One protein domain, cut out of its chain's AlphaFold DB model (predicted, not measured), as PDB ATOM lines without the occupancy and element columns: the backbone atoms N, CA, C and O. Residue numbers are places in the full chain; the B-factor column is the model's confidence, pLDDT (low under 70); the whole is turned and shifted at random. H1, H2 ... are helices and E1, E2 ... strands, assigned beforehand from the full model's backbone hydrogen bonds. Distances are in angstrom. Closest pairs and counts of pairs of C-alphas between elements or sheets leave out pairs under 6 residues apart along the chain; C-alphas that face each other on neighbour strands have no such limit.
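This is residues 193 to 325 of the 333 residues of the protein "Peptidase_S11 domain-containing protein" of Gordonibacter urolithinfaciens (UniProt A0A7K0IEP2). Look first for one five-stranded sheet, curled like part of a barrel and folded over, so that the short strands E4 and E5 face E8 and E7 across the bend at E9. The hairpin of E2 and E3 reaches out from this body, with residues 207 to 212 sticking out free, while the small pair E1 and E6 lies at one end of the long axis and H1 at the other, clear of the sheet. The printed part has 133 residues, with nine named strands, E1 to E9, followed by one named helix, H1; the large sheet has the order E4, E5, E9, E8, E7, antiparallel throughout, and the class is mixed, helices and strands. The whole is loose, with a radius of gyration of the C-alphas of 17.7 A, and flat, spanning 55 by 42 by 20 A.

Find C-alpha 280 at (177.930, 137.900, 183.421); from there E9, residues 280 to 289, runs 26.7 A and bends by 52 degrees at residue 283. E8, residues 269 to 277, 24.5 A long, is the neighbour of E9, and E7, residues 251 to 257, 19.8 A long, is the neighbour of E8. E4 is residues 219 to 222 and E5 residues 230 to 235. E2 is residues 203 to 208 and E3 residues 211 to 216. E1, residues 193 to 196, begins at C-alpha 193 at (171.831, 150.552, 173.268), and E6 is residues 241 to 245. H1, residues 298 to 313, is 23.7 A long and ends at C-alpha 313 at (198.689, 108.928, 156.006).

E7, E8 and E9 form a meander, each strand the antiparallel neighbour of the one before: look for N 254 and O 274 at 2.9 A, and N 273 and O 285 at 2.9 A. E5 is staggered, pairing with E9 at N 234 and O 288, 2.8 A, and with E4 at N 231 and O 221, 2.8 A. Across the folded sheet, the closest C-alphas of E4 and E7 are Val 221 and Leu 257, 5.9 A. In the hairpin E2 and E3, N 206 and O 213 are 2.9 A apart; E3 runs on into E4 at 75 degrees. E1 and E6 are antiparallel, with N 195 and O 242 at 2.8 A. H1 is not on the sheet; 11 of its 12 O i to N i+4 pairs are within hydrogen-bond range.

The C-alphas farthest apart, Glu 247 and Trp 299, are 58.0 A apart. The printed part has no cut, and the link from E7 to E8, 11 residues, is long. Mean pLDDT of the printed part is 78.2; look for values under 70 at, among others, residues 193 to 201 and 239 to 251.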
ATOM      1  N   ALA A 193     171.984 150.873 174.675       54.66
ATOM      2  CA  ALA A 193     171.831 150.552 173.268       54.66
ATOM      3  C   ALA A 193     171.244 149.144 173.125       54.66
ATOM      4  O   ALA A 193     171.643 148.217 173.830       54.66
ATOM      5  N   THR A 194     170.296 148.993 172.204       58.75
ATOM      6  CA  THR A 194     169.700 147.703 171.852       58.75
ATOM      7  C   THR A 194     170.445 147.117 170.659       58.75
ATOM      8  O   THR A 194     170.566 147.770 169.622       58.75
ATOM      9  N   TYR A 195     170.940 145.893 170.808       58.50
ATOM     10  CA  TYR A 195     171.672 145.160 169.781       58.50
ATOM     11  C   TYR A 195     170.856 143.955 169.333       58.50
ATOM     12  O   TYR A 195     170.336 143.214 170.167       58.50
ATOM     13  N   GLN A 196     170.782 143.740 168.023       63.28
ATOM     14  CA  GLN A 196     170.396 142.443 167.482       63.28
ATOM     15  C   GLN A 196     171.572 141.486 167.683       63.28
ATOM     16  O   GLN A 196     172.691 141.786 167.266       63.28
ATOM     17  N   LEU A 197     171.331 140.384 168.389       67.19
ATOM     18  CA  LEU A 197     172.395 139.478 168.830       67.19
ATOM     19  C   LEU A 197     172.734 138.402 167.799       67.19
ATOM     20  O   LEU A 197     173.856 137.892 167.756       67.19
ATOM     21  N   VAL A 198     171.761 138.055 166.961       66.19
ATOM     22  CA  VAL A 198     171.903 136.996 165.972       66.19
ATOM     23  C   VAL A 198     171.792 137.573 164.577       66.19
ATOM     24  O   VAL A 198     170.765 138.125 164.188       66.19
ATOM     25  N   SER A 199     172.858 137.389 163.800       63.97
ATOM     26  CA  SER A 199     172.833 137.652 162.371       63.97
ATOM     27  C   SER A 199     173.853 136.818 161.631       63.97
ATOM     28  O   SER A 199     175.051 136.840 161.916       63.97
ATOM     29  N   ALA A 200     173.370 136.161 160.589       64.56
ATOM     30  CA  ALA A 200     174.175 135.315 159.738       64.56
ATOM     31  C   ALA A 200     174.142 135.790 158.282       64.56
ATOM     32  O   ALA A 200     173.119 136.301 157.827       64.56
ATOM     33  N   PRO A 201     175.214 135.532 157.515       56.34
ATOM     34  CA  PRO A 201     175.274 135.838 156.086       56.34
ATOM     35  C   PRO A 201     174.362 134.959 155.221       56.34
ATOM     36  O   PRO A 201     174.225 135.190 154.023       56.34
ATOM     37  N   ARG A 202     173.808 133.894 155.803       72.69
ATOM     38  CA  ARG A 202     173.018 132.866 155.133       72.69
ATOM     39  C   ARG A 202     171.778 132.588 155.961       72.69
ATOM     40  O   ARG A 202     171.881 132.494 157.179       72.69
ATOM     41  N   SER A 203     170.660 132.332 155.287       79.94
ATOM     42  CA  SER A 203     169.443 131.818 155.916       79.94
ATOM     43  C   SER A 203     168.990 130.515 155.271       79.94
ATOM     44  O   SER A 203     169.121 130.328 154.058       79.94
ATOM     45  N   VAL A 204     168.424 129.620 156.074       79.19
ATOM     46  CA  VAL A 204     167.610 128.506 155.578       79.19
ATOM     47  C   VAL A 204     166.162 128.953 155.453       79.19
ATOM     48  O   VAL A 204     165.709 129.807 156.210       79.19
ATOM     49  N   HIS A 205     165.439 128.371 154.503       80.44
ATOM     50  CA  HIS A 205     164.044 128.701 154.243       80.44
ATOM     51  C   HIS A 205     163.201 127.449 154.424       80.44
ATOM     52  O   HIS A 205     163.590 126.369 153.980       80.44
ATOM     53  N   ALA A 206     162.042 127.593 155.052       74.69
ATOM     54  CA  ALA A 206     161.057 126.530 155.103       74.69
ATOM     55  C   ALA A 206     159.648 127.097 155.023       74.69
ATOM     56  O   ALA A 206     159.370 128.197 155.493       74.69
ATOM     57  N   GLU A 207     158.752 126.308 154.450       74.62
ATOM     58  CA  GLU A 207     157.334 126.621 154.421       74.62
ATOM     59  C   GLU A 207     156.653 125.974 155.628       74.62
ATOM     60  O   GLU A 207     156.691 124.753 155.801       74.62
ATOM     61  N   ILE A 208     156.039 126.792 156.480       67.25
ATOM     62  CA  ILE A 208     155.269 126.334 157.635       67.25
ATOM     63  C   ILE A 208     153.853 126.871 157.478       67.25
ATOM     64  O   ILE A 208     153.637 128.076 157.441       67.25
ATOM     65  N   ARG A 209     152.866 125.970 157.390       71.56
ATOM     66  CA  ARG A 209     151.436 126.326 157.277       71.56
ATOM     67  C   ARG A 209     151.115 127.279 156.105       71.56
ATOM     68  O   ARG A 209     150.159 128.040 156.191       71.56
ATOM     69  N   GLY A 210     151.875 127.199 155.011       71.56
ATOM     70  CA  GLY A 210     151.689 128.036 153.818       71.56
ATOM     71  C   GLY A 210     152.416 129.385 153.858       71.56
ATOM     72  O   GLY A 210     152.312 130.152 152.905       71.56
ATOM     73  N   GLU A 211     153.159 129.676 154.928       63.59
ATOM     74  CA  GLU A 211     153.998 130.867 155.044       63.59
ATOM     75  C   GLU A 211     155.475 130.489 154.898       63.59
ATOM     76  O   GLU A 211     155.946 129.507 155.480       63.59
ATOM     77  N   GLN A 212     156.215 131.265 154.103       72.25
ATOM     78  CA  GLN A 212     157.664 131.121 154.004       72.25
ATOM     79  C   GLN A 212     158.322 131.794 155.202       72.25
ATOM     80  O   GLN A 212     158.174 132.998 155.403       72.25
ATOM     81  N   ALA A 213     159.076 131.017 155.965       71.62
ATOM     82  CA  ALA A 213     159.870 131.493 157.081       71.62
ATOM     83  C   ALA A 213     161.356 131.250 156.797       71.62
ATOM     84  O   ALA A 213     161.734 130.234 156.203       71.62
ATOM     85  N   ALA A 214     162.191 132.204 157.202       78.50
ATOM     86  CA  ALA A 214     163.633 132.161 157.014       78.50
ATOM     87  C   ALA A 214     164.338 132.277 158.368       78.50
ATOM     88  O   ALA A 214     163.997 133.149 159.162       78.50
ATOM     89  N   TRP A 215     165.331 131.422 158.610       79.81
ATOM     90  CA  TRP A 215     166.148 131.454 159.826       79.81
ATOM     91  C   TRP A 215     167.621 131.646 159.471       79.81
ATOM     92  O   TRP A 215     168.116 130.928 158.595       79.81
ATOM     93  N   PRO A 216     168.338 132.562 160.142       80.56
ATOM     94  CA  PRO A 216     169.765 132.761 159.927       80.56
ATOM     95  C   PRO A 216     170.556 131.522 160.362       80.56
ATOM     96  O   PRO A 216     170.274 130.930 161.402       80.56
ATOM     97  N   VAL A 217     171.573 131.133 159.599       86.38
ATOM     98  CA  VAL A 217     172.465 130.023 159.955       86.38
ATOM     99  C   VAL A 217     173.615 130.538 160.805       86.38
ATOM    100  O   VAL A 217     174.582 131.099 160.302       86.38
ATOM    101  N   VAL A 218     173.500 130.332 162.108       83.19
ATOM    102  CA  VAL A 218     174.388 130.868 163.142       83.19
ATOM    103  C   VAL A 218     175.682 130.062 163.259       83.19
ATOM    104  O   VAL A 218     176.726 130.638 163.574       83.19
ATOM    105  N   ALA A 219     175.656 128.761 162.959       87.38
ATOM    106  CA  ALA A 219     176.841 127.905 162.959       87.38
ATOM    107  C   ALA A 219     176.736 126.742 161.960       87.38
ATOM    108  O   ALA A 219     175.652 126.363 161.524       87.38
ATOM    109  N   GLU A 220     177.883 126.161 161.633       90.25
ATOM    110  CA  GLU A 220     178.053 124.867 160.977       90.25
ATOM    111  C   GLU A 220     178.596 123.895 162.024       90.25
ATOM    112  O   GLU A 220     179.716 124.071 162.505       90.25
ATOM    113  N   VAL A 221     177.829 122.880 162.400       90.81
ATOM    114  CA  VAL A 221     178.241 121.902 163.414       90.81
ATOM    115  C   VAL A 221     178.796 120.661 162.735       90.81
ATOM    116  O   VAL A 221     178.179 120.118 161.825       90.81
ATOM    117  N   ALA A 222     179.977 120.198 163.141       91.88
ATOM    118  CA  ALA A 222     180.596 119.020 162.545       91.88
ATOM    119  C   ALA A 222     179.740 117.764 162.767       91.88
ATOM    120  O   ALA A 222     179.374 117.454 163.899       91.88
ATOM    121  N   HIS A 223     179.488 116.996 161.705       91.00
ATOM    122  CA  HIS A 223     178.859 115.684 161.827       91.00
ATOM    123  C   HIS A 223     179.936 114.596 161.808       91.00
ATOM    124  O   HIS A 223     180.509 114.275 160.765       91.00
ATOM    125  N   ALA A 224     180.208 114.008 162.972       88.88
ATOM    126  CA  ALA A 224     181.367 113.150 163.197       88.88
ATOM    127  C   ALA A 224     181.297 111.786 162.494       88.88
ATOM    128  O   ALA A 224     182.326 111.132 162.335       88.88
ATOM    129  N   ASP A 225     180.133 111.356 162.010       87.25
ATOM    130  CA  ASP A 225     180.019 110.144 161.188       87.25
ATOM    131  C   ASP A 225     180.460 110.358 159.735       87.25
ATOM    132  O   ASP A 225     180.759 109.389 159.040       87.25
ATOM    133  N   TRP A 226     180.570 111.610 159.283       84.94
ATOM    134  CA  TRP A 226     181.006 111.966 157.934       84.94
ATOM    135  C   TRP A 226     182.429 112.541 157.932       84.94
ATOM    136  O   TRP A 226     182.901 113.120 158.910       84.94
ATOM    137  N   THR A 227     183.138 112.421 156.807       80.62
ATOM    138  CA  THR A 227     184.470 113.039 156.650       80.62
ATOM    139  C   THR A 227     184.397 114.541 156.390       80.62
ATOM    140  O   THR A 227     185.300 115.266 156.796       80.62
ATOM    141  N   ARG A 228     183.339 115.024 155.719       79.56
ATOM    142  CA  ARG A 228     183.226 116.426 155.262       79.56
ATOM    143  C   ARG A 228     181.822 117.041 155.368       79.56
ATOM    144  O   ARG A 228     181.542 117.991 154.644       79.56
ATOM    145  N   ARG A 229     180.922 116.505 156.203       86.88
ATOM    146  CA  ARG A 229     179.583 117.101 156.391       86.88
ATOM    147  C   ARG A 229     179.498 117.901 157.681       86.88
ATOM    148  O   ARG A 229     180.051 117.506 158.707       86.88
ATOM    149  N   THR A 230     178.756 118.992 157.601       90.50
ATOM    150  CA  THR A 230     178.298 119.789 158.733       90.50
ATOM    151  C   THR A 230     176.774 119.786 158.762       90.50
ATOM    152  O   THR A 230     176.130 119.400 157.785       90.50
ATOM    153  N   VAL A 231     176.214 120.176 159.899       91.19
ATOM    154  CA  VAL A 231     174.796 120.457 160.093       91.19
ATOM    155  C   VAL A 231     174.659 121.960 160.278       91.19
ATOM    156  O   VAL A 231     175.273 122.530 161.185       91.19
ATOM    157  N   ALA A 232     173.865 122.608 159.428       90.75
ATOM    158  CA  ALA A 232     173.529 124.013 159.614       90.75
ATOM    159  C   ALA A 232     172.758 124.189 160.933       90.75
ATOM    160  O   ALA A 232     171.788 123.474 161.172       90.75
ATOM    161  N   ALA A 233     173.150 125.145 161.771       90.50
ATOM    162  CA  ALA A 233     172.518 125.418 163.059       90.50
ATOM    163  C   ALA A 233     172.002 126.859 163.144       90.50
ATOM    164  O   ALA A 233     172.604 127.781 162.592       90.50
ATOM    165  N   THR A 234     170.892 127.062 163.848       89.25
ATOM    166  CA  THR A 234     170.256 128.365 164.097       89.25
ATOM    167  C   THR A 234     169.849 128.499 165.565       89.25
ATOM    168  O   THR A 234     170.057 127.572 166.337       89.25
ATOM    169  N   VAL A 235     169.263 129.627 165.961       86.94
ATOM    170  CA  VAL A 235     168.580 129.770 167.257       86.94
ATOM    171  C   VAL A 235     167.071 129.827 167.034       86.94
ATOM    172  O   VAL A 235     166.607 130.240 165.969       86.94
ATOM    173  N   LEU A 236     166.294 129.436 168.041       80.25
ATOM    174  CA  LEU A 236     164.829 129.454 167.952       80.25
ATOM    175  C   LEU A 236     164.258 130.875 167.821       80.25
ATOM    176  O   LEU A 236     163.268 131.069 167.117       80.25
ATOM    177  N   GLU A 237     164.905 131.856 168.452       78.12
ATOM    178  CA  GLU A 237     164.487 133.262 168.469       78.12
ATOM    179  C   GLU A 237     165.563 134.159 167.824       78.12
ATOM    180  O   GLU A 237     166.337 134.814 168.523       78.12
ATOM    181  N   PRO A 238     165.665 134.188 166.481       70.12
ATOM    182  CA  PRO A 238     166.713 134.940 165.784       70.12
ATOM    183  C   PRO A 238     166.538 136.464 165.872       70.12
ATOM    184  O   PRO A 238     167.507 137.202 165.710       70.12
ATOM    185  N   ASP A 239     165.326 136.935 166.167       68.06
ATOM    186  CA  ASP A 239     165.015 138.359 166.338       68.06
ATOM    187  C   ASP A 239     165.261 138.847 167.775       68.06
ATOM    188  O   ASP A 239     164.910 139.977 168.125       68.06
ATOM    189  N   ALA A 240     165.853 138.003 168.628       64.69
ATOM    190  CA  ALA A 240     166.197 138.385 169.985       64.69
ATOM    191  C   ALA A 240     167.158 139.583 169.985       64.69
ATOM    192  O   ALA A 240     168.179 139.628 169.286       64.69
ATOM    193  N   THR A 241     166.820 140.566 170.814       65.75
ATOM    194  CA  THR A 241     167.642 141.750 171.038       65.75
ATOM    195  C   THR A 241     168.064 141.812 172.496       65.75
ATOM    196  O   THR A 241     167.326 141.379 173.380       65.75
ATOM    197  N   ALA A 242     169.245 142.366 172.753       64.50
ATOM    198  CA  ALA A 242     169.682 142.694 174.103       64.50
ATOM    199  C   ALA A 242     169.930 144.189 174.230       64.50
ATOM    200  O   ALA A 242     170.619 144.801 173.410       64.50
ATOM    201  N   THR A 243     169.383 144.766 175.291       66.12
ATOM    202  CA  THR A 243     169.668 146.133 175.704       66.12
ATOM    203  C   THR A 243     170.833 146.103 176.676       66.12
ATOM    204  O   THR A 243     170.766 145.443 177.712       66.12
ATOM    205  N   VAL A 244     171.915 146.801 176.339       66.12
ATOM    206  CA  VAL A 244     173.086 146.916 177.210       66.12
ATOM    207  C   VAL A 244     173.505 148.373 177.373       66.12
ATOM    208  O   VAL A 244     173.385 149.156 176.426       66.12
ATOM    209  N   PRO A 245     174.038 148.757 178.545       62.75
ATOM    210  CA  PRO A 245     174.620 150.079 178.746       62.75
ATOM    211  C   PRO A 245     175.712 150.394 177.712       62.75
ATOM    212  O   PRO A 245     176.551 149.541 177.421       62.75
ATOM    213  N   ARG A 246     175.726 151.610 177.160       55.34
ATOM    214  CA  ARG A 246     176.765 152.080 176.228       55.34
ATOM    215  C   ARG A 246     178.130 152.211 176.901       55.34
ATOM    216  O   ARG A 246     179.145 151.928 176.275       55.34
ATOM    217  N   GLU A 247     178.148 152.614 178.167       50.50
ATOM    218  CA  GLU A 247     179.353 152.648 178.997       50.50
ATOM    219  C   GLU A 247     179.598 151.278 179.656       50.50
ATOM    220  O   GLU A 247     178.646 150.575 179.999       50.50
ATOM    221  N   GLY A 248     180.865 150.880 179.826       53.59
ATOM    222  CA  GLY A 248     181.276 149.632 180.499       53.59
ATOM    223  C   GLY A 248     182.015 148.632 179.598       53.59
ATOM    224  O   GLY A 248     182.331 148.945 178.450       53.59
ATOM    225  N   GLY A 249     182.272 147.419 180.107       54.28
ATOM    226  CA  GLY A 249     183.049 146.379 179.420       54.28
ATOM    227  C   GLY A 249     182.471 145.947 178.071       54.28
ATOM    228  O   GLY A 249     181.294 146.167 177.781       54.28
ATOM    229  N   ARG A 250     183.304 145.350 177.218       61.19
ATOM    230  CA  ARG A 250     182.884 144.783 175.927       61.19
ATOM    231  C   ARG A 250     181.964 143.582 176.196       61.19
ATOM    232  O   ARG A 250     182.138 142.893 177.194       61.19
ATOM    233  N   LEU A 251     180.972 143.351 175.339       66.00
ATOM    234  CA  LEU A 251     180.206 142.106 175.387       66.00
ATOM    235  C   LEU A 251     180.990 141.044 174.570       66.00
ATOM    236  O   LEU A 251     181.635 141.356 173.570       66.00
ATOM    237  N   GLU A 252     181.066 139.834 175.080       70.88
ATOM    238  CA  GLU A 252     181.891 138.724 174.620       70.88
ATOM    239  C   GLU A 252     180.955 137.651 174.084       70.88
ATOM    240  O   GLU A 252     179.857 137.471 174.617       70.88
ATOM    241  N   GLN A 253     181.361 136.965 173.021       75.69
ATOM    242  CA  GLN A 253     180.567 135.899 172.429       75.69
ATOM    243  C   GLN A 253     181.252 134.560 172.680       75.69
ATOM    244  O   GLN A 253     182.399 134.365 172.288       75.69
ATOM    245  N   GLU A 254     180.517 133.621 173.266       82.69
ATOM    246  CA  GLU A 254     180.989 132.270 173.541       82.69
ATOM    247  C   GLU A 254     180.048 131.265 172.878       82.69
ATOM    248  O   GLU A 254     178.830 131.337 173.047       82.69
ATOM    249  N   ALA A 255     180.602 130.336 172.102       83.81
ATOM    250  CA  ALA A 255     179.823 129.290 171.455       83.81
ATOM    251  C   ALA A 255     180.473 127.925 171.670       83.81
ATOM    252  O   ALA A 255     181.660 127.748 171.399       83.81
ATOM    253  N   SER A 256     179.679 126.944 172.088       87.25
ATOM    254  CA  SER A 256     180.080 125.540 172.131       87.25
ATOM    255  C   SER A 256     179.363 124.785 171.018       87.25
ATOM    256  O   SER A 256     178.134 124.734 170.980       87.25
ATOM    257  N   LEU A 257     180.132 124.219 170.086       87.31
ATOM    258  CA  LEU A 257     179.611 123.394 168.996       87.31
ATOM    259  C   LEU A 257     179.935 121.935 169.301       87.31
ATOM    260  O   LEU A 257     181.098 121.527 169.230       87.31
ATOM    261  N   ASP A 258     178.916 121.152 169.630       81.56
ATOM    262  CA  ASP A 258     179.091 119.741 169.948       81.56
ATOM    263  C   ASP A 258     179.030 118.922 168.662       81.56
ATOM    264  O   ASP A 258     178.041 118.954 167.935       81.56
ATOM    265  N   ALA A 259     180.095 118.179 168.348       85.75
ATOM    266  CA  ALA A 259     180.089 117.327 167.164       85.75
ATOM    267  C   ALA A 259     178.967 116.276 167.264       85.75
ATOM    268  O   ALA A 259     178.898 115.511 168.227       85.75
ATOM    269  N   VAL A 260     178.114 116.216 166.243       90.31
ATOM    270  CA  VAL A 260     176.910 115.375 166.233       90.31
ATOM    271  C   VAL A 260     177.143 114.032 165.537       90.31
ATOM    272  O   VAL A 260     177.988 113.902 164.646       90.31
ATOM    273  N   THR A 261     176.385 113.013 165.942       90.38
ATOM    274  CA  THR A 261     176.412 111.649 165.378       90.38
ATOM    275  C   THR A 261     174.993 111.108 165.237       90.38
ATOM    276  O   THR A 261     174.064 111.618 165.859       90.38
ATOM    277  N   GLY A 262     174.822 110.055 164.444       91.25
ATOM    278  CA  GLY A 262     173.522 109.470 164.154       91.25
ATOM    279  C   GLY A 262     172.703 110.318 163.183       91.25
ATOM    280  O   GLY A 262     173.236 111.125 162.430       91.25
ATOM    281  N   ASN A 263     171.395 110.075 163.155       92.06
ATOM    282  CA  ASN A 263     170.480 110.928 162.405       92.06
ATOM    283  C   ASN A 263     170.208 112.182 163.231       92.06
ATOM    284  O   ASN A 263     169.774 112.059 164.375       92.06
ATOM    285  N   VAL A 264     170.417 113.345 162.630       91.94
ATOM    286  CA  VAL A 264     170.106 114.648 163.212       91.94
ATOM    287  C   VAL A 264     168.848 115.170 162.539       91.94
ATOM    288  O   VAL A 264     168.801 115.280 161.311       91.94
ATOM    289  N   ALA A 265     167.821 115.451 163.329       90.75
ATOM    290  CA  ALA A 265     166.586 116.049 162.856       90.75
ATOM    291  C   ALA A 265     166.617 117.566 163.054       90.75
ATOM    292  O   ALA A 265     167.214 118.092 163.995       90.75
ATOM    293  N   ARG A 266     165.912 118.286 162.185       88.62
ATOM    294  CA  ARG A 266     165.685 119.717 162.349       88.62
ATOM    295  C   ARG A 266     165.036 119.991 163.709       88.62
ATOM    296  O   ARG A 266     163.976 119.451 164.023       88.62
ATOM    297  N   GLY A 267     165.631 120.909 164.464       86.69
ATOM    298  CA  GLY A 267     165.220 121.272 165.818       86.69
ATOM    299  C   GLY A 267     166.010 120.571 166.925       86.69
ATOM    300  O   GLY A 267     165.896 120.996 168.072       86.69
ATOM    301  N   ASP A 268     166.827 119.563 166.606       91.50
ATOM    302  CA  ASP A 268     167.720 118.943 167.586       91.50
ATOM    303  C   ASP A 268     168.753 119.958 168.078       91.50
ATOM    304  O   ASP A 268     169.285 120.737 167.290       91.50
ATOM    305  N   VAL A 269     169.056 119.954 169.375       93.19
ATOM    306  CA  VAL A 269     170.095 120.821 169.946       93.19
ATOM    307  C   VAL A 269     171.470 120.304 169.524       93.19
ATOM    308  O   VAL A 269     171.794 119.136 169.727       93.19
ATOM    309  N   VAL A 270     172.275 121.183 168.932       92.44
ATOM    310  CA  VAL A 270     173.592 120.885 168.340       92.44
ATOM    311  C   VAL A 270     174.711 121.780 168.882       92.44
ATOM    312  O   VAL A 270     175.852 121.721 168.425       92.44
ATOM    313  N   GLY A 271     174.395 122.635 169.851       91.31
ATOM    314  CA  GLY A 271     175.361 123.484 170.529       91.31
ATOM    315  C   GLY A 271     174.685 124.547 171.380       91.31
ATOM    316  O   GLY A 271     173.464 124.555 171.538       91.31
ATOM    317  N   HIS A 272     175.481 125.479 171.886       91.44
ATOM    318  CA  HIS A 272     175.013 126.572 172.727       91.44
ATOM    319  C   HIS A 272     175.742 127.870 172.375       91.44
ATOM    320  O   HIS A 272     176.913 127.850 171.987       91.44
ATOM    321  N   LEU A 273     175.040 128.996 172.491       86.94
ATOM    322  CA  LEU A 273     175.554 130.334 172.226       86.94
ATOM    323  C   LEU A 273     175.210 131.254 173.396       86.94
ATOM    324  O   LEU A 273     174.039 131.426 173.725       86.94
ATOM    325  N   ALA A 274     176.218 131.909 173.960       87.12
ATOM    326  CA  ALA A 274     176.063 132.884 175.026       87.12
ATOM    327  C   ALA A 274     176.767 134.202 174.685       87.12
ATOM    328  O   ALA A 274     177.844 134.233 174.089       87.12
ATOM    329  N   PHE A 275     176.157 135.299 175.116       80.94
ATOM    330  CA  PHE A 275     176.754 136.621 175.154       80.94
ATOM    331  C   PHE A 275     176.996 137.017 176.601       80.94
ATOM    332  O   PHE A 275     176.061 137.059 177.408       80.94
ATOM    333  N   ARG A 276     178.247 137.324 176.935       80.69
ATOM    334  CA  ARG A 276     178.674 137.704 178.282       80.69
ATOM    335  C   ARG A 276     179.158 139.142 178.320       80.69
ATOM    336  O   ARG A 276     179.569 139.688 177.313       80.69
ATOM    337  N   ARG A 277     179.110 139.790 179.473       75.62
ATOM    338  CA  ARG A 277     179.727 141.098 179.701       75.62
ATOM    339  C   ARG A 277     180.292 141.119 181.102       75.62
ATOM    340  O   ARG A 277     179.567 140.817 182.047       75.62
ATOM    341  N   ASP A 278     181.576 141.444 181.224       78.06
ATOM    342  CA  ASP A 278     182.291 141.433 182.508       78.06
ATOM    343  C   ASP A 278     182.088 140.098 183.273       78.06
ATOM    344  O   ASP A 278     181.935 140.065 184.493       78.06
ATOM    345  N   GLY A 279     182.023 138.981 182.531       78.31
ATOM    346  CA  GLY A 279     181.781 137.630 183.053       78.31
ATOM    347  C   GLY A 279     180.315 137.253 183.329       78.31
ATOM    348  O   GLY A 279     180.042 136.085 183.611       78.31
ATOM    349  N   ALA A 280     179.357 138.178 183.227       82.25
ATOM    350  CA  ALA A 280     177.930 137.900 183.421       82.25
ATOM    351  C   ALA A 280     177.222 137.584 182.096       82.25
ATOM    352  O   ALA A 280     177.440 138.276 181.108       82.25
ATOM    353  N   VAL A 281     176.345 136.575 182.068       85.94
ATOM    354  CA  VAL A 281     175.525 136.262 180.883       85.94
ATOM    355  C   VAL A 281     174.468 137.346 180.689       85.94
ATOM    356  O   VAL A 281     173.656 137.599 181.576       85.94
ATOM    357  N   VAL A 282     174.493 137.981 179.522       81.81
ATOM    358  CA  VAL A 282     173.510 138.980 179.081       81.81
ATOM    359  C   VAL A 282     172.400 138.314 178.277       81.81
ATOM    360  O   VAL A 282     171.243 138.720 178.361       81.81
ATOM    361  N   TRP A 283     172.748 137.285 177.505       84.12
ATOM    362  CA  TRP A 283     171.813 136.492 176.721       84.12
ATOM    363  C   TRP A 283     172.426 135.130 176.416       84.12
ATOM    364  O   TRP A 283     173.632 135.041 176.197       84.12
ATOM    365  N   GLU A 284     171.613 134.086 176.360       89.38
ATOM    366  CA  GLU A 284     172.039 132.755 175.942       89.38
ATOM    367  C   GLU A 284     170.904 132.032 175.217       89.38
ATOM    368  O   GLU A 284     169.726 132.293 175.476       89.38
ATOM    369  N   ALA A 285     171.260 131.145 174.294       88.25
ATOM    370  CA  ALA A 285     170.319 130.315 173.562       88.25
ATOM    371  C   ALA A 285     170.975 129.021 173.079       88.25
ATOM    372  O   ALA A 285     172.167 128.977 172.764       88.25
ATOM    373  N   ASP A 286     170.156 127.984 172.937       93.06
ATOM    374  CA  ASP A 286     170.574 126.746 172.294       93.06
ATOM    375  C   ASP A 286     170.659 126.926 170.776       93.06
ATOM    376  O   ASP A 286     169.790 127.534 170.136       93.06
ATOM    377  N   LEU A 287     171.716 126.358 170.198       90.62
ATOM    378  CA  LEU A 287     171.842 126.191 168.761       90.62
ATOM    379  C   LEU A 287     171.110 124.912 168.368       90.62
ATOM    380  O   LEU A 287     171.418 123.835 168.872       90.62
ATOM    381  N   VAL A 288     170.162 125.026 167.446       91.94
ATOM    382  CA  VAL A 288     169.343 123.917 166.954       91.94
ATOM    383  C   VAL A 288     169.619 123.643 165.481       91.94
ATOM    384  O   VAL A 288     169.844 124.570 164.700       91.94
ATOM    385  N   ALA A 289     169.578 122.373 165.083       90.75
ATOM    386  CA  ALA A 289     169.733 121.952 163.701       90.75
ATOM    387  C   ALA A 289     168.662 122.608 162.822       90.75
ATOM    388  O   ALA A 289     167.461 122.545 163.090       90.75
ATOM    389  N   ALA A 290     169.104 123.248 161.751       87.94
ATOM    390  CA  ALA A 290     168.263 123.967 160.810       87.94
ATOM    391  C   ALA A 290     167.727 123.053 159.688       87.94
ATOM    392  O   ALA A 290     166.811 123.440 158.959       87.94
ATOM    393  N   GLU A 291     168.272 121.842 159.571       86.81
ATOM    394  CA  GLU A 291     167.977 120.858 158.530       86.81
ATOM    395  C   GLU A 291     168.119 119.422 159.057       86.81
ATOM    396  O   GLU A 291     168.779 119.189 160.069       86.81
ATOM    397  N   ASP A 292     167.512 118.468 158.348       88.12
ATOM    398  CA  ASP A 292     167.683 117.042 158.627       88.12
ATOM    399  C   ASP A 292     168.972 116.532 157.968       88.12
ATOM    400  O   ASP A 292     169.164 116.678 156.755       88.12
ATOM    401  N   VAL A 293     169.833 115.866 158.737       89.62
ATOM    402  CA  VAL A 293     171.046 115.216 158.227       89.62
ATOM    403  C   VAL A 293     171.087 113.772 158.702       89.62
ATOM    404  O   VAL A 293     171.137 113.480 159.892       89.62
ATOM    405  N   LEU A 294     171.068 112.840 157.750       90.56
ATOM    406  CA  LEU A 294     171.107 111.413 158.049       90.56
ATOM    407  C   LEU A 294     172.538 110.921 158.290       90.56
ATOM    408  O   LEU A 294     173.487 111.349 157.618       90.56
ATOM    409  N   ALA A 295     172.653 109.938 159.182       87.75
ATOM    410  CA  ALA A 295     173.853 109.133 159.326       87.75
ATOM    411  C   ALA A 295     174.181 108.406 158.010       87.75
ATOM    412  O   ALA A 295     173.271 108.076 157.236       87.75
ATOM    413  N   PRO A 296     175.465 108.108 157.748       84.62
ATOM    414  CA  PRO A 296     175.844 107.300 156.602       84.62
ATOM    415  C   PRO A 296     175.197 105.919 156.693       84.62
ATOM    416  O   PRO A 296     175.180 105.268 157.741       84.62
ATOM    417  N   SER A 297     174.700 105.435 155.562       85.38
ATOM    418  CA  SER A 297     174.305 104.037 155.432       85.38
ATOM    419  C   SER A 297     175.519 103.114 155.613       85.38
ATOM    420  O   SER A 297     176.674 103.525 155.497       85.38
ATOM    421  N   TRP A 298     175.279 101.826 155.874       67.12
ATOM    422  CA  TRP A 298     176.353 100.875 156.191       67.12
ATOM    423  C   TRP A 298     177.448 100.770 155.107       67.12
ATOM    424  O   TRP A 298     178.603 100.499 155.431       67.12
ATOM    425  N   TRP A 299     177.116 101.000 153.831       53.34
ATOM    426  CA  TRP A 299     178.086 100.985 152.730       53.34
ATOM    427  C   TRP A 299     178.835 102.321 152.585       53.34
ATOM    428  O   TRP A 299     180.019 102.319 152.249       53.34
ATOM    429  N   GLU A 300     178.204 103.451 152.913       82.25
ATOM    430  CA  GLU A 300     178.872 104.759 152.998       82.25
ATOM    431  C   GLU A 300     179.845 104.797 154.179       82.25
ATOM    432  O   GLU A 300     180.977 105.256 154.029       82.25
ATOM    433  N   ALA A 301     179.455 104.229 155.322       76.69
ATOM    434  CA  ALA A 301     180.305 104.101 156.503       76.69
ATOM    435  C   ALA A 301     181.578 103.286 156.207       76.69
ATOM    436  O   ALA A 301     182.668 103.651 156.652       76.69
ATOM    437  N   ALA A 302     181.470 102.224 155.399       66.50
ATOM    438  CA  ALA A 302     182.626 101.451 154.944       66.50
ATOM    439  C   ALA A 302     183.569 102.287 154.058       66.50
ATOM    440  O   ALA A 302     184.788 102.241 154.237       66.50
ATOM    441  N   GLY A 303     183.018 103.090 153.142       75.88
ATOM    442  CA  GLY A 303     183.797 104.024 152.322       75.88
ATOM    443  C   GLY A 303     184.503 105.098 153.155       75.88
ATOM    444  O   GLY A 303     185.694 105.340 152.971       75.88
ATOM    445  N   ILE A 304     183.800 105.679 154.129       83.25
ATOM    446  CA  ILE A 304     184.323 106.679 155.071       83.25
ATOM    447  C   ILE A 304     185.465 106.104 155.918       83.25
ATOM    448  O   ILE A 304     186.466 106.785 156.146       83.25
ATOM    449  N   ALA A 305     185.368 104.844 156.349       71.81
ATOM    450  CA  ALA A 305     186.436 104.179 157.094       71.81
ATOM    451  C   ALA A 305     187.722 104.030 156.260       71.81
ATOM    452  O   ALA A 305     188.818 104.296 156.762       71.81
ATOM    453  N   VAL A 306     187.596 103.669 154.977       68.56
ATOM    454  CA  VAL A 306     188.732 103.618 154.039       68.56
ATOM    455  C   VAL A 306     189.301 105.018 153.798       68.56
ATOM    456  O   VAL A 306     190.520 105.197 153.816       68.56
ATOM    457  N   GLU A 307     188.441 106.022 153.623       76.56
ATOM    458  CA  GLU A 307     188.858 107.410 153.419       76.56
ATOM    459  C   GLU A 307     189.641 107.958 154.619       76.56
ATOM    460  O   GLU A 307     190.704 108.546 154.436       76.56
ATOM    461  N   ARG A 308     189.174 107.715 155.849       81.75
ATOM    462  CA  ARG A 308     189.880 108.105 157.081       81.75
ATOM    463  C   ARG A 308     191.227 107.407 157.220       81.75
ATOM    464  O   ARG A 308     192.207 108.047 157.592       81.75
ATOM    465  N   PHE A 309     191.289 106.115 156.895       71.88
ATOM    466  CA  PHE A 309     192.535 105.351 156.928       71.88
ATOM    467  C   PHE A 309     193.576 105.918 155.952       71.88
ATOM    468  O   PHE A 309     194.721 106.140 156.338       71.88
ATOM    469  N   LEU A 310     193.175 106.213 154.712       66.31
ATOM    470  CA  LEU A 310     194.059 106.818 153.708       66.31
ATOM    471  C   LEU A 310     194.420 108.273 154.054       66.31
ATOM    472  O   LEU A 310     195.582 108.660 153.943       66.31
ATOM    473  N   GLY A 311     193.448 109.062 154.517       69.19
ATOM    474  CA  GLY A 311     193.634 110.453 154.936       69.19
ATOM    475  C   GLY A 311     194.576 110.604 156.132       69.19
ATOM    476  O   GLY A 311     195.345 111.564 156.179       69.19
ATOM    477  N   GLY A 312     194.610 109.622 157.039       70.25
ATOM    478  CA  GLY A 312     195.553 109.576 158.159       70.25
ATOM    479  C   GLY A 312     197.024 109.523 157.726       70.25
ATOM    480  O   GLY A 312     197.871 110.127 158.381       70.25
ATOM    481  N   PHE A 313     197.337 108.894 156.586       63.06
ATOM    482  CA  PHE A 313     198.689 108.928 156.006       63.06
ATOM    483  C   PHE A 313     199.027 110.269 155.342       63.06
ATOM    484  O   PHE A 313     200.199 110.618 155.225       63.06
ATOM    485  N   ALA A 314     198.010 111.018 154.913       67.62
ATOM    486  CA  ALA A 314     198.139 112.309 154.243       67.62
ATOM    487  C   ALA A 314     197.935 113.515 155.185       67.62
ATOM    488  O   ALA A 314     197.922 114.652 154.717       67.62
ATOM    489  N   GLY A 315     197.749 113.288 156.494       69.12
ATOM    490  CA  GLY A 315     197.512 114.346 157.486       69.12
ATOM    491  C   GLY A 315     196.183 115.091 157.312       69.12
ATOM    492  O   GLY A 315     196.067 116.245 157.713       69.12
ATOM    493  N   THR A 316     195.192 114.469 156.670       70.69
ATOM    494  CA  THR A 316     193.885 115.091 156.410       70.69
ATOM    495  C   THR A 316     192.961 114.926 157.629       70.69
ATOM    496  O   THR A 316     192.942 113.837 158.206       70.69
ATOM    497  N   PRO A 317     192.179 115.949 158.031       69.88
ATOM    498  CA  PRO A 317     191.241 115.832 159.150       69.88
ATOM    499  C   PRO A 317     190.217 114.708 158.943       69.88
ATOM    500  O   PRO A 317     189.725 114.500 157.833       69.88
ATOM    501  N   ALA A 318     189.884 113.986 160.016       72.75
ATOM    502  CA  ALA A 318     188.968 112.838 159.968       72.75
ATOM    503  C   ALA A 318     187.479 113.231 159.873       72.75
ATOM    504  O   ALA A 318     186.637 112.391 159.530       72.75
ATOM    505  N   THR A 319     187.167 114.488 160.185       75.62
ATOM    506  CA  THR A 319     185.833 115.099 160.190       75.62
ATOM    507  C   THR A 319     185.931 116.544 159.708       75.62
ATOM    508  O   THR A 319     187.008 117.145 159.750       75.62
ATOM    509  N   ALA A 320     184.802 117.116 159.284       78.06
ATOM    510  CA  ALA A 320     184.705 118.558 159.090       78.06
ATOM    511  C   ALA A 320     184.938 119.294 160.420       78.06
ATOM    512  O   ALA A 320     184.676 118.747 161.492       78.06
ATOM    513  N   GLU A 321     185.423 120.528 160.342       80.19
ATOM    514  CA  GLU A 321     185.553 121.415 161.495       80.19
ATOM    515  C   GLU A 321     184.255 122.210 161.667       80.19
ATOM    516  O   GLU A 321     183.684 122.694 160.684       80.19
ATOM    517  N   GLY A 322     183.771 122.310 162.906       80.31
ATOM    518  CA  GLY A 322     182.637 123.169 163.222       80.31
ATOM    519  C   GLY A 322     183.032 124.637 163.090       80.31
ATOM    520  O   GLY A 322     184.156 125.015 163.418       80.31
ATOM    521  N   LYS A 323     182.124 125.479 162.603       84.56
ATOM    522  CA  LYS A 323     182.395 126.896 162.367       84.56
ATOM    523  C   LYS A 323     181.225 127.763 162.799       84.56
ATOM    524  O   LYS A 323     180.121 127.619 162.286       84.56
ATOM    525  N   LEU A 324     181.483 128.736 163.661       80.06
ATOM    526  CA  LEU A 324     180.524 129.794 163.960       80.06
ATOM    527  C   LEU A 324     180.435 130.766 162.768       80.06
ATOM    528  O   LEU A 324     181.457 131.199 162.230       80.06
ATOM    529  N   LEU A 325     179.218 131.082 162.329       72.31
ATOM    530  CA  LEU A 325     178.945 131.988 161.205       72.31
ATOM    531  C   LEU A 325     178.368 133.341 161.652       72.31
ATOM    532  O   LEU A 325     178.185 134.226 160.815       72.31
TER     533      LEU A 325